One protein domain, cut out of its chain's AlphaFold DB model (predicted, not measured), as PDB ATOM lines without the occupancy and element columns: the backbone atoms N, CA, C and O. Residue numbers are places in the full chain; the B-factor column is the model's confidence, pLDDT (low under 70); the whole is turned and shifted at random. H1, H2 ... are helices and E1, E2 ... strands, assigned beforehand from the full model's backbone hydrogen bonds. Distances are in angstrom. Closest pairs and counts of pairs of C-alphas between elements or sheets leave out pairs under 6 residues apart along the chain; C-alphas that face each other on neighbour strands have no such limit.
ATOM      1  N   SER A  19     148.234 136.506 199.821       70.12
ATOM      2  CA  SER A  19     148.748 136.771 198.469       70.12
ATOM      3  C   SER A  19     148.616 138.272 198.200       70.12
ATOM      4  O   SER A  19     147.502 138.751 198.000       70.12
ATOM      5  N   GLN A  20     149.720 139.017 198.269       84.62
ATOM      6  CA  GLN A  20     149.748 140.436 197.900       84.62
ATOM      7  C   GLN A  20     149.728 140.568 196.376       84.62
ATOM      8  O   GLN A  20     150.516 139.914 195.688       84.62
ATOM      9  N   ASN A  21     148.852 141.420 195.846       92.44
ATOM     10  CA  ASN A  21     148.802 141.719 194.418       92.44
ATOM     11  C   ASN A  21     149.769 142.865 194.113       92.44
ATOM     12  O   ASN A  21     149.408 144.038 194.214       92.44
ATOM     13  N   VAL A  22     151.001 142.529 193.736       96.31
ATOM     14  CA  VAL A  22     152.025 143.513 193.362       96.31
ATOM     15  C   VAL A  22     152.170 143.569 191.845       96.31
ATOM     16  O   VAL A  22     152.224 142.530 191.185       96.31
ATOM     17  N   PHE A  23     152.248 144.779 191.296       97.38
ATOM     18  CA  PHE A  23     152.566 145.015 189.889       97.38
ATOM     19  C   PHE A  23     153.904 145.739 189.755       97.38
ATOM     20  O   PHE A  23     154.176 146.695 190.482       97.38
ATOM     21  N   VAL A  24     154.731 145.291 188.822       97.12
ATOM     22  CA  VAL A  24     155.957 145.963 188.402       97.12
ATOM     23  C   VAL A  24     155.718 146.457 186.983       97.12
ATOM     24  O   VAL A  24     155.604 145.672 186.045       97.12
ATOM     25  N   TRP A  25     155.572 147.769 186.853       96.00
ATOM     26  CA  TRP A  25     155.424 148.438 185.575       96.00
ATOM     27  C   TRP A  25     156.806 148.706 184.992       96.00
ATOM     28  O   TRP A  25     157.497 149.625 185.444       96.00
ATOM     29  N   ASP A  26     157.184 147.890 184.012       94.00
ATOM     30  CA  ASP A  26     158.472 147.954 183.340       94.00
ATOM     31  C   ASP A  26     158.445 148.912 182.144       94.00
ATOM     32  O   ASP A  26     158.367 148.518 180.981       94.00
ATOM     33  N   ASN A  27     158.409 150.209 182.436       91.94
ATOM     34  CA  ASN A  27     158.330 151.256 181.419       91.94
ATOM     35  C   ASN A  27     159.676 151.942 181.217       91.94
ATOM     36  O   ASN A  27     159.776 153.178 181.168       91.94
ATOM     37  N   ASP A  28     160.721 151.130 181.131       87.75
ATOM     38  CA  ASP A  28     162.064 151.630 180.932       87.75
ATOM     39  C   ASP A  28     162.562 151.600 179.487       87.75
ATOM     40  O   ASP A  28     163.563 152.239 179.221       87.75
ATOM     41  N   LEU A  29     161.816 151.044 178.528       86.75
ATOM     42  CA  LEU A  29     162.242 150.887 177.122       86.75
ATOM     43  C   LEU A  29     163.329 149.814 176.924       86.75
ATOM     44  O   LEU A  29     164.237 150.002 176.110       86.75
ATOM     45  N   ASP A  30     163.214 148.692 177.635       86.38
ATOM     46  CA  ASP A  30     164.153 147.565 177.591       86.38
ATOM     47  C   ASP A  30     165.571 147.970 178.049       86.38
ATOM     48  O   ASP A  30     166.583 147.428 177.575       86.38
ATOM     49  N   TYR A  31     165.675 148.958 178.949       88.44
ATOM     50  CA  TYR A  31     166.973 149.334 179.499       88.44
ATOM     51  C   TYR A  31     167.496 148.211 180.386       88.44
ATOM     52  O   TYR A  31     166.792 147.585 181.169       88.44
ATOM     53  N   THR A  32     168.799 147.975 180.284       91.56
ATOM     54  CA  THR A  32     169.468 146.976 181.107       91.56
ATOM     55  C   THR A  32     170.649 147.588 181.830       91.56
ATOM     56  O   THR A  32     171.299 148.526 181.357       91.56
ATOM     57  N   VAL A  33     170.935 147.031 182.997       90.25
ATOM     58  CA  VAL A  33     172.090 147.371 183.822       90.25
ATOM     59  C   VAL A  33     172.947 146.131 184.026       90.25
ATOM     60  O   VAL A  33     172.484 144.998 183.893       90.25
ATOM     61  N   MET A  34     174.226 146.340 184.327       94.00
ATOM     62  CA  MET A  34     175.119 145.243 184.689       94.00
ATOM     63  C   MET A  34     174.608 144.583 185.972       94.00
ATOM     64  O   MET A  34     174.343 145.275 186.957       94.00
ATOM     65  N   ASN A  35     174.477 143.259 185.956       93.50
ATOM     66  CA  ASN A  35     174.039 142.507 187.120       93.50
ATOM     67  C   ASN A  35     175.105 142.607 188.230       93.50
ATOM     68  O   ASN A  35     176.257 142.230 187.997       93.50
ATOM     69  N   PRO A  36     174.757 143.104 189.431       85.69
ATOM     70  CA  PRO A  36     175.711 143.230 190.530       85.69
ATOM     71  C   PRO A  36     176.213 141.878 191.062       85.69
ATOM     72  O   PRO A  36     177.327 141.821 191.582       85.69
ATOM     73  N   GLU A  37     175.434 140.803 190.906       89.75
ATOM     74  CA  GLU A  37     175.771 139.453 191.383       89.75
ATOM     75  C   GLU A  37     176.564 138.636 190.343       89.75
ATOM     76  O   GLU A  37     177.357 137.764 190.701       89.75
ATOM     77  N   ASP A  38     176.404 138.942 189.050       93.38
ATOM     78  CA  ASP A  38     177.213 138.392 187.952       93.38
ATOM     79  C   ASP A  38     177.576 139.497 186.943       93.38
ATOM     80  O   ASP A  38     176.846 139.711 185.966       93.38
ATOM     81  N   PRO A  39     178.725 140.177 187.134       87.94
ATOM     82  CA  PRO A  39     179.130 141.345 186.345       87.94
ATOM     83  C   PRO A  39     179.291 141.104 184.837       87.94
ATOM     84  O   PRO A  39     179.500 142.052 184.080       87.94
ATOM     85  N   TRP A  40     179.237 139.852 184.379       93.94
ATOM     86  CA  TRP A  40     179.321 139.500 182.959       93.94
ATOM     87  C   TRP A  40     177.957 139.437 182.269       93.94
ATOM     88  O   TRP A  40     177.894 139.217 181.057       93.94
ATOM     89  N   THR A  41     176.876 139.636 183.022       95.38
ATOM     90  CA  THR A  41     175.499 139.599 182.531       95.38
ATOM     91  C   THR A  41     174.812 140.949 182.705       95.38
ATOM     92  O   THR A  41     175.171 141.757 183.562       95.38
ATOM     93  N   PHE A  42     173.819 141.195 181.854       94.81
ATOM     94  CA  PHE A  42     172.936 142.351 181.941       94.81
ATOM     95  C   PHE A  42     171.544 141.873 182.338       94.81
ATOM     96  O   PHE A  42     171.091 140.825 181.875       94.81
ATOM     97  N   VAL A  43     170.890 142.645 183.196       94.62
ATOM     98  CA  VAL A  43     169.533 142.395 183.689       94.62
ATOM     99  C   VAL A  43     168.692 143.654 183.503       94.62
ATOM    100  O   VAL A  43     169.247 144.754 183.432       94.62
ATOM    101  N   GLY A  44     167.372 143.497 183.401       92.25
ATOM    102  CA  GLY A  44     166.442 144.628 183.389       92.25
ATOM    103  C   GLY A  44     166.527 145.437 184.688       92.25
ATOM    104  O   GLY A  44     166.985 144.923 185.720       92.25
ATOM    105  N   MET A  45     166.146 146.716 184.661       91.12
ATOM    106  CA  MET A  45     166.225 147.570 185.857       91.12
ATOM    107  C   MET A  45     165.297 147.103 186.987       91.12
ATOM    108  O   MET A  45     165.544 147.361 188.167       91.12
ATOM    109  N   GLU A  46     164.236 146.394 186.629       93.12
ATOM    110  CA  GLU A  46     163.236 145.794 187.494       93.12
ATOM    111  C   GLU A  46     163.706 144.497 188.171       93.12
ATOM    112  O   GLU A  46     163.089 144.058 189.147       93.12
ATOM    113  N   PHE A  47     164.825 143.915 187.719       93.94
ATOM    114  CA  PHE A  47     165.348 142.636 188.205       93.94
ATOM    115  C   PHE A  47     165.452 142.577 189.732       93.94
ATOM    116  O   PHE A  47     164.907 141.669 190.352       93.94
ATOM    117  N   GLY A  48     166.091 143.575 190.355       93.06
ATOM    118  CA  GLY A  48     166.278 143.590 191.810       93.06
ATOM    119  C   GLY A  48     164.968 143.719 192.595       93.06
ATOM    120  O   GLY A  48     164.871 143.229 193.716       93.06
ATOM    121  N   ILE A  49     163.945 144.346 192.006       94.75
ATOM    122  CA  ILE A  49     162.611 144.453 192.612       94.75
ATOM    123  C   ILE A  49     161.916 143.091 192.554       94.75
ATOM    124  O   ILE A  49     161.394 142.625 193.568       94.75
ATOM    125  N   ILE A  50     161.925 142.446 191.383       95.88
ATOM    126  CA  ILE A  50     161.317 141.126 191.180       95.88
ATOM    127  C   ILE A  50     161.972 140.084 192.088       95.88
ATOM    128  O   ILE A  50     161.264 139.309 192.733       95.88
ATOM    129  N   ASP A  51     163.302 140.070 192.152       95.00
ATOM    130  CA  ASP A  51     164.054 139.100 192.944       95.00
ATOM    131  C   ASP A  51     163.740 139.242 194.440       95.00
ATOM    132  O   ASP A  51     163.281 138.291 195.072       95.00
ATOM    133  N   ALA A  52     163.810 140.467 194.977       94.56
ATOM    134  CA  ALA A  52     163.479 140.740 196.375       94.56
ATOM    135  C   ALA A  52     162.030 140.362 196.739       94.56
ATOM    136  O   ALA A  52     161.770 139.870 197.842       94.56
ATOM    137  N   LEU A  53     161.067 140.574 195.835       95.00
ATOM    138  CA  LEU A  53     159.676 140.158 196.049       95.00
ATOM    139  C   LEU A  53     159.555 138.628 196.082       95.00
ATOM    140  O   LEU A  53     158.960 138.081 197.017       95.00
ATOM    141  N   ASN A  54     160.171 137.939 195.118       93.25
ATOM    142  CA  ASN A  54     160.136 136.480 195.031       93.25
ATOM    143  C   ASN A  54     160.793 135.811 196.247       93.25
ATOM    144  O   ASN A  54     160.236 134.849 196.782       93.25
ATOM    145  N   GLU A  55     161.921 136.337 196.735       93.88
ATOM    146  CA  GLU A  55     162.584 135.861 197.961       93.88
ATOM    147  C   GLU A  55     161.682 135.951 199.204       93.88
ATOM    148  O   GLU A  55     161.808 135.154 200.136       93.88
ATOM    149  N   ASN A  56     160.731 136.887 199.203       91.50
ATOM    150  CA  ASN A  56     159.748 137.078 200.271       91.50
ATOM    151  C   ASN A  56     158.399 136.395 199.979       91.50
ATOM    152  O   ASN A  56     157.414 136.638 200.678       91.50
ATOM    153  N   GLY A  57     158.346 135.512 198.975       91.19
ATOM    154  CA  GLY A  57     157.151 134.741 198.625       91.19
ATOM    155  C   GLY A  57     156.053 135.554 197.933       91.19
ATOM    156  O   GLY A  57     154.902 135.118 197.914       91.19
ATOM    157  N   ILE A  58     156.390 136.717 197.372       93.19
ATOM    158  CA  ILE A  58     155.477 137.568 196.605       93.19
ATOM    159  C   ILE A  58     155.856 137.454 195.131       93.19
ATOM    160  O   ILE A  58     156.945 137.851 194.736       93.19
ATOM    161  N   THR A  59     154.953 136.944 194.298       94.06
ATOM    162  CA  THR A  59     155.177 136.869 192.849       94.06
ATOM    163  C   THR A  59     154.467 138.036 192.163       94.06
ATOM    164  O   THR A  59     153.239 137.996 192.043       94.06
ATOM    165  N   PRO A  60     155.187 139.090 191.731       95.69
ATOM    166  CA  PRO A  60     154.560 140.225 191.070       95.69
ATOM    167  C   PRO A  60     154.093 139.880 189.653       95.69
ATOM    168  O   PRO A  60     154.666 139.029 188.972       95.69
ATOM    169  N   SER A  61     153.077 140.599 189.181       95.56
ATOM    170  CA  SER A  61     152.811 140.720 187.744       95.56
ATOM    171  C   SER A  61     153.756 141.764 187.152       95.56
ATOM    172  O   SER A  61     153.943 142.814 187.759       95.56
ATOM    173  N   VAL A  62     154.334 141.492 185.985       95.38
ATOM    174  CA  VAL A  62     155.305 142.377 185.326       95.38
ATOM    175  C   VAL A  62     154.829 142.636 183.903       95.38
ATOM    176  O   VAL A  62     154.521 141.679 183.192       95.38
ATOM    177  N   ASP A  63     154.727 143.901 183.506       95.38
ATOM    178  CA  ASP A  63     154.355 144.285 182.140       95.38
ATOM    179  C   ASP A  63     154.899 145.681 181.801       95.38
ATOM    180  O   ASP A  63     155.052 146.536 182.675       95.38
ATOM    181  N   THR A  64     155.134 145.918 180.515       93.31
ATOM    182  CA  THR A  64     155.519 147.221 179.955       93.31
ATOM    183  C   THR A  64     154.320 148.160 179.802       93.31
ATOM    184  O   THR A  64     154.457 149.387 179.821       93.31
ATOM    185  N   GLN A  65     153.112 147.602 179.677       93.25
ATOM    186  CA  GLN A  65     151.875 148.370 179.575       93.25
ATOM    187  C   GLN A  65     151.245 148.570 180.953       93.25
ATOM    188  O   GLN A  65     150.990 147.612 181.679       93.25
ATOM    189  N   LEU A  66     150.931 149.823 181.292       93.50
ATOM    190  CA  LEU A  66     150.202 150.129 182.520       93.50
ATOM    191  C   LEU A  66     148.725 149.709 182.365       93.50
ATOM    192  O   LEU A  66     148.053 150.213 181.460       93.50
ATOM    193  N   PRO A  67     148.182 148.835 183.231       93.75
ATOM    194  CA  PRO A  67     146.782 148.432 183.159       93.75
ATOM    195  C   PRO A  67     145.826 149.596 183.445       93.75
ATOM    196  O   PRO A  67     146.100 150.450 184.285       93.75
ATOM    197  N   GLU A  68     144.646 149.597 182.819       96.00
ATOM    198  CA  GLU A  68     143.625 150.629 183.073       96.00
ATOM    199  C   GLU A  68     143.075 150.579 184.510       96.00
ATOM    200  O   GLU A  68     142.711 151.605 185.088       96.00
ATOM    201  N   VAL A  69     143.007 149.383 185.104       95.06
ATOM    202  CA  VAL A  69     142.458 149.165 186.447       95.06
ATOM    203  C   VAL A  69     143.591 148.909 187.433       95.06
ATOM    204  O   VAL A  69     144.037 147.780 187.608       95.06
ATOM    205  N   LEU A  70     144.027 149.963 188.122       94.19
ATOM    206  CA  LEU A  70     145.125 149.888 189.096       94.19
ATOM    207  C   LEU A  70     144.678 149.492 190.507       94.19
ATOM    208  O   LEU A  70     145.481 149.026 191.305       94.19
ATOM    209  N   SER A  71     143.387 149.636 190.818       95.44
ATOM    210  CA  SER A  71     142.835 149.394 192.159       95.44
ATOM    211  C   SER A  71     142.857 147.928 192.607       95.44
ATOM    212  O   SER A  71     142.461 147.639 193.731       95.44
ATOM    213  N   ILE A  72     143.235 147.001 191.721       93.06
ATOM    214  CA  ILE A  72     143.383 145.571 192.039       93.06
ATOM    215  C   ILE A  72     144.734 145.247 192.684       93.06
ATOM    216  O   ILE A  72     144.885 144.162 193.250       93.06
ATOM    217  N   TYR A  73     145.700 146.159 192.558       95.88
ATOM    218  CA  TYR A  73     147.046 146.001 193.081       95.88
ATOM    219  C   TYR A  73     147.163 146.692 194.438       95.88
ATOM    220  O   TYR A  73     146.740 147.835 194.610       95.88
ATOM    221  N   ASP A  74     147.780 145.999 195.390       94.75
ATOM    222  CA  ASP A  74     148.116 146.540 196.708       94.75
ATOM    223  C   ASP A  74     149.321 147.490 196.620       94.75
ATOM    224  O   ASP A  74     149.461 148.421 197.416       94.75
ATOM    225  N   MET A  75     150.204 147.246 195.647       95.06
ATOM    226  CA  MET A  75     151.426 148.007 195.418       95.06
ATOM    227  C   MET A  75     151.809 147.984 193.938       95.06
ATOM    228  O   MET A  75     151.686 146.956 193.270       95.06
ATOM    229  N   ILE A  76     152.312 149.116 193.447       96.12
ATOM    230  CA  ILE A  76     152.854 149.252 192.096       96.12
ATOM    231  C   ILE A  76     154.272 149.812 192.201       96.12
ATOM    232  O   ILE A  76     154.468 150.894 192.756       96.12
ATOM    233  N   PHE A  77     155.244 149.092 191.649       95.69
ATOM    234  CA  PHE A  77     156.579 149.612 191.367       95.69
ATOM    235  C   PHE A  77     156.618 150.085 189.921       95.69
ATOM    236  O   PHE A  77     156.121 149.389 189.044       95.69
ATOM    237  N   ALA A  78     157.196 151.252 189.667       93.25
ATOM    238  CA  ALA A  78     157.377 151.764 188.315       93.25
ATOM    239  C   ALA A  78     158.870 151.939 188.050       93.25
ATOM    240  O   ALA A  78     159.513 152.767 188.706       93.25
ATOM    241  N   THR A  79     159.413 151.180 187.102       90.31
ATOM    242  CA  THR A  79     160.701 151.498 186.490       90.31
ATOM    243  C   THR A  79     160.410 152.409 185.309       90.31
ATOM    244  O   THR A  79     159.574 152.130 184.454       90.31
ATOM    245  N   ILE A  80     161.021 153.587 185.330       82.56
ATOM    246  CA  ILE A  80     160.866 154.581 184.274       82.56
ATOM    247  C   ILE A  80     162.243 154.762 183.667       82.56
ATOM    248  O   ILE A  80     163.231 154.890 184.398       82.56
ATOM    249  N   GLY A  81     162.295 154.766 182.340       69.00
ATOM    250  CA  GLY A  81     163.542 154.929 181.608       69.00
ATOM    251  C   GLY A  81     164.273 156.194 182.043       69.00
ATOM    252  O   GLY A  81     163.664 157.230 182.336       69.00
TER     253      GLY A  81
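AT A GLANCE: This is residues 19 to 81 of the 86 residues of an uncharacterized protein of Candidatus Cloacimonetes bacterium (UniProt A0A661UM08). A small parallel sheet of three strands, E4, E1 and E5, has one helix, H1, over one face, while the long link from E4 to E5 swings out on the side away from H1. The short hairpin of E2 and E3 makes one end of the longest axis and that link the other, in a flat outline of 38 by 26 by 11 A. The printed part has 63 residues with one named helix and five named strands, in the order E1, E2, E3, H1, E4, E5; the large sheet runs E4, E1, E5, and the antiparallel sheet of E2 and E3 has two strands. The class is mixed, helices and strands, with under half of the residues in named elements, and the whole is only just compact, close to loose, with a radius of gyration of the C-alphas of 12.3 A.

HOW THE PARTS SIT: E1, residues 22 to 27, is the inner strand of the larger sheet. E5, residues 75 to 80, is an edge strand parallel to E1 at 13 degrees, with N 25 and O 77 at 2.8 A and N 77 and O 23 at 2.9 A, both within hydrogen-bond range. E4, residues 61 to 63, is the other edge strand, parallel to E1 at 14 degrees, with N 24 and O 61 within hydrogen-bond range at 2.8 A. E2, residues 32 to 34, and E3, residues 42 to 44, form a hairpin, antiparallel at 137 degrees, with N 33 and O 43 within hydrogen-bond range at 2.9 A. E2 and E3 are each apart from E1, E4 and E5. H1, residues 47 to 55, is on the larger sheet at a height over the sheet of 10.5 A. It lies over E1 and runs along the strands, at 11 degrees to E1 on the local plane; the closest C-alphas of the two are those of Val 24 and Ile 50, 7.7 A apart. H1 has every O i to N i+4 pair within hydrogen-bond range.

IN THESE COORDINATES: E1 begins at C-alpha 22, (152.025, 143.513, 193.362), and is 15.6 A long from first to last C-alpha. E2 measures 6.9 A, E3 7.0 A and E4 6.8 A. H1 begins at C-alpha 47, (165.348, 142.636, 188.205), and is 12.2 A long. E5 is 16.0 A long and ends at C-alpha 80, (160.866, 154.581, 184.274).

THE WHOLE: The two C-alphas farthest apart are those of Trp 40 and Ser 71, 38.9 A. The link from E4 to E5 is long, with 11 residues; that from E2 to E3 is short, with 7, and the others are tight. The printed part has no cut. Its mean pLDDT is 92.3, and residue 81 is the one printed residue under 70.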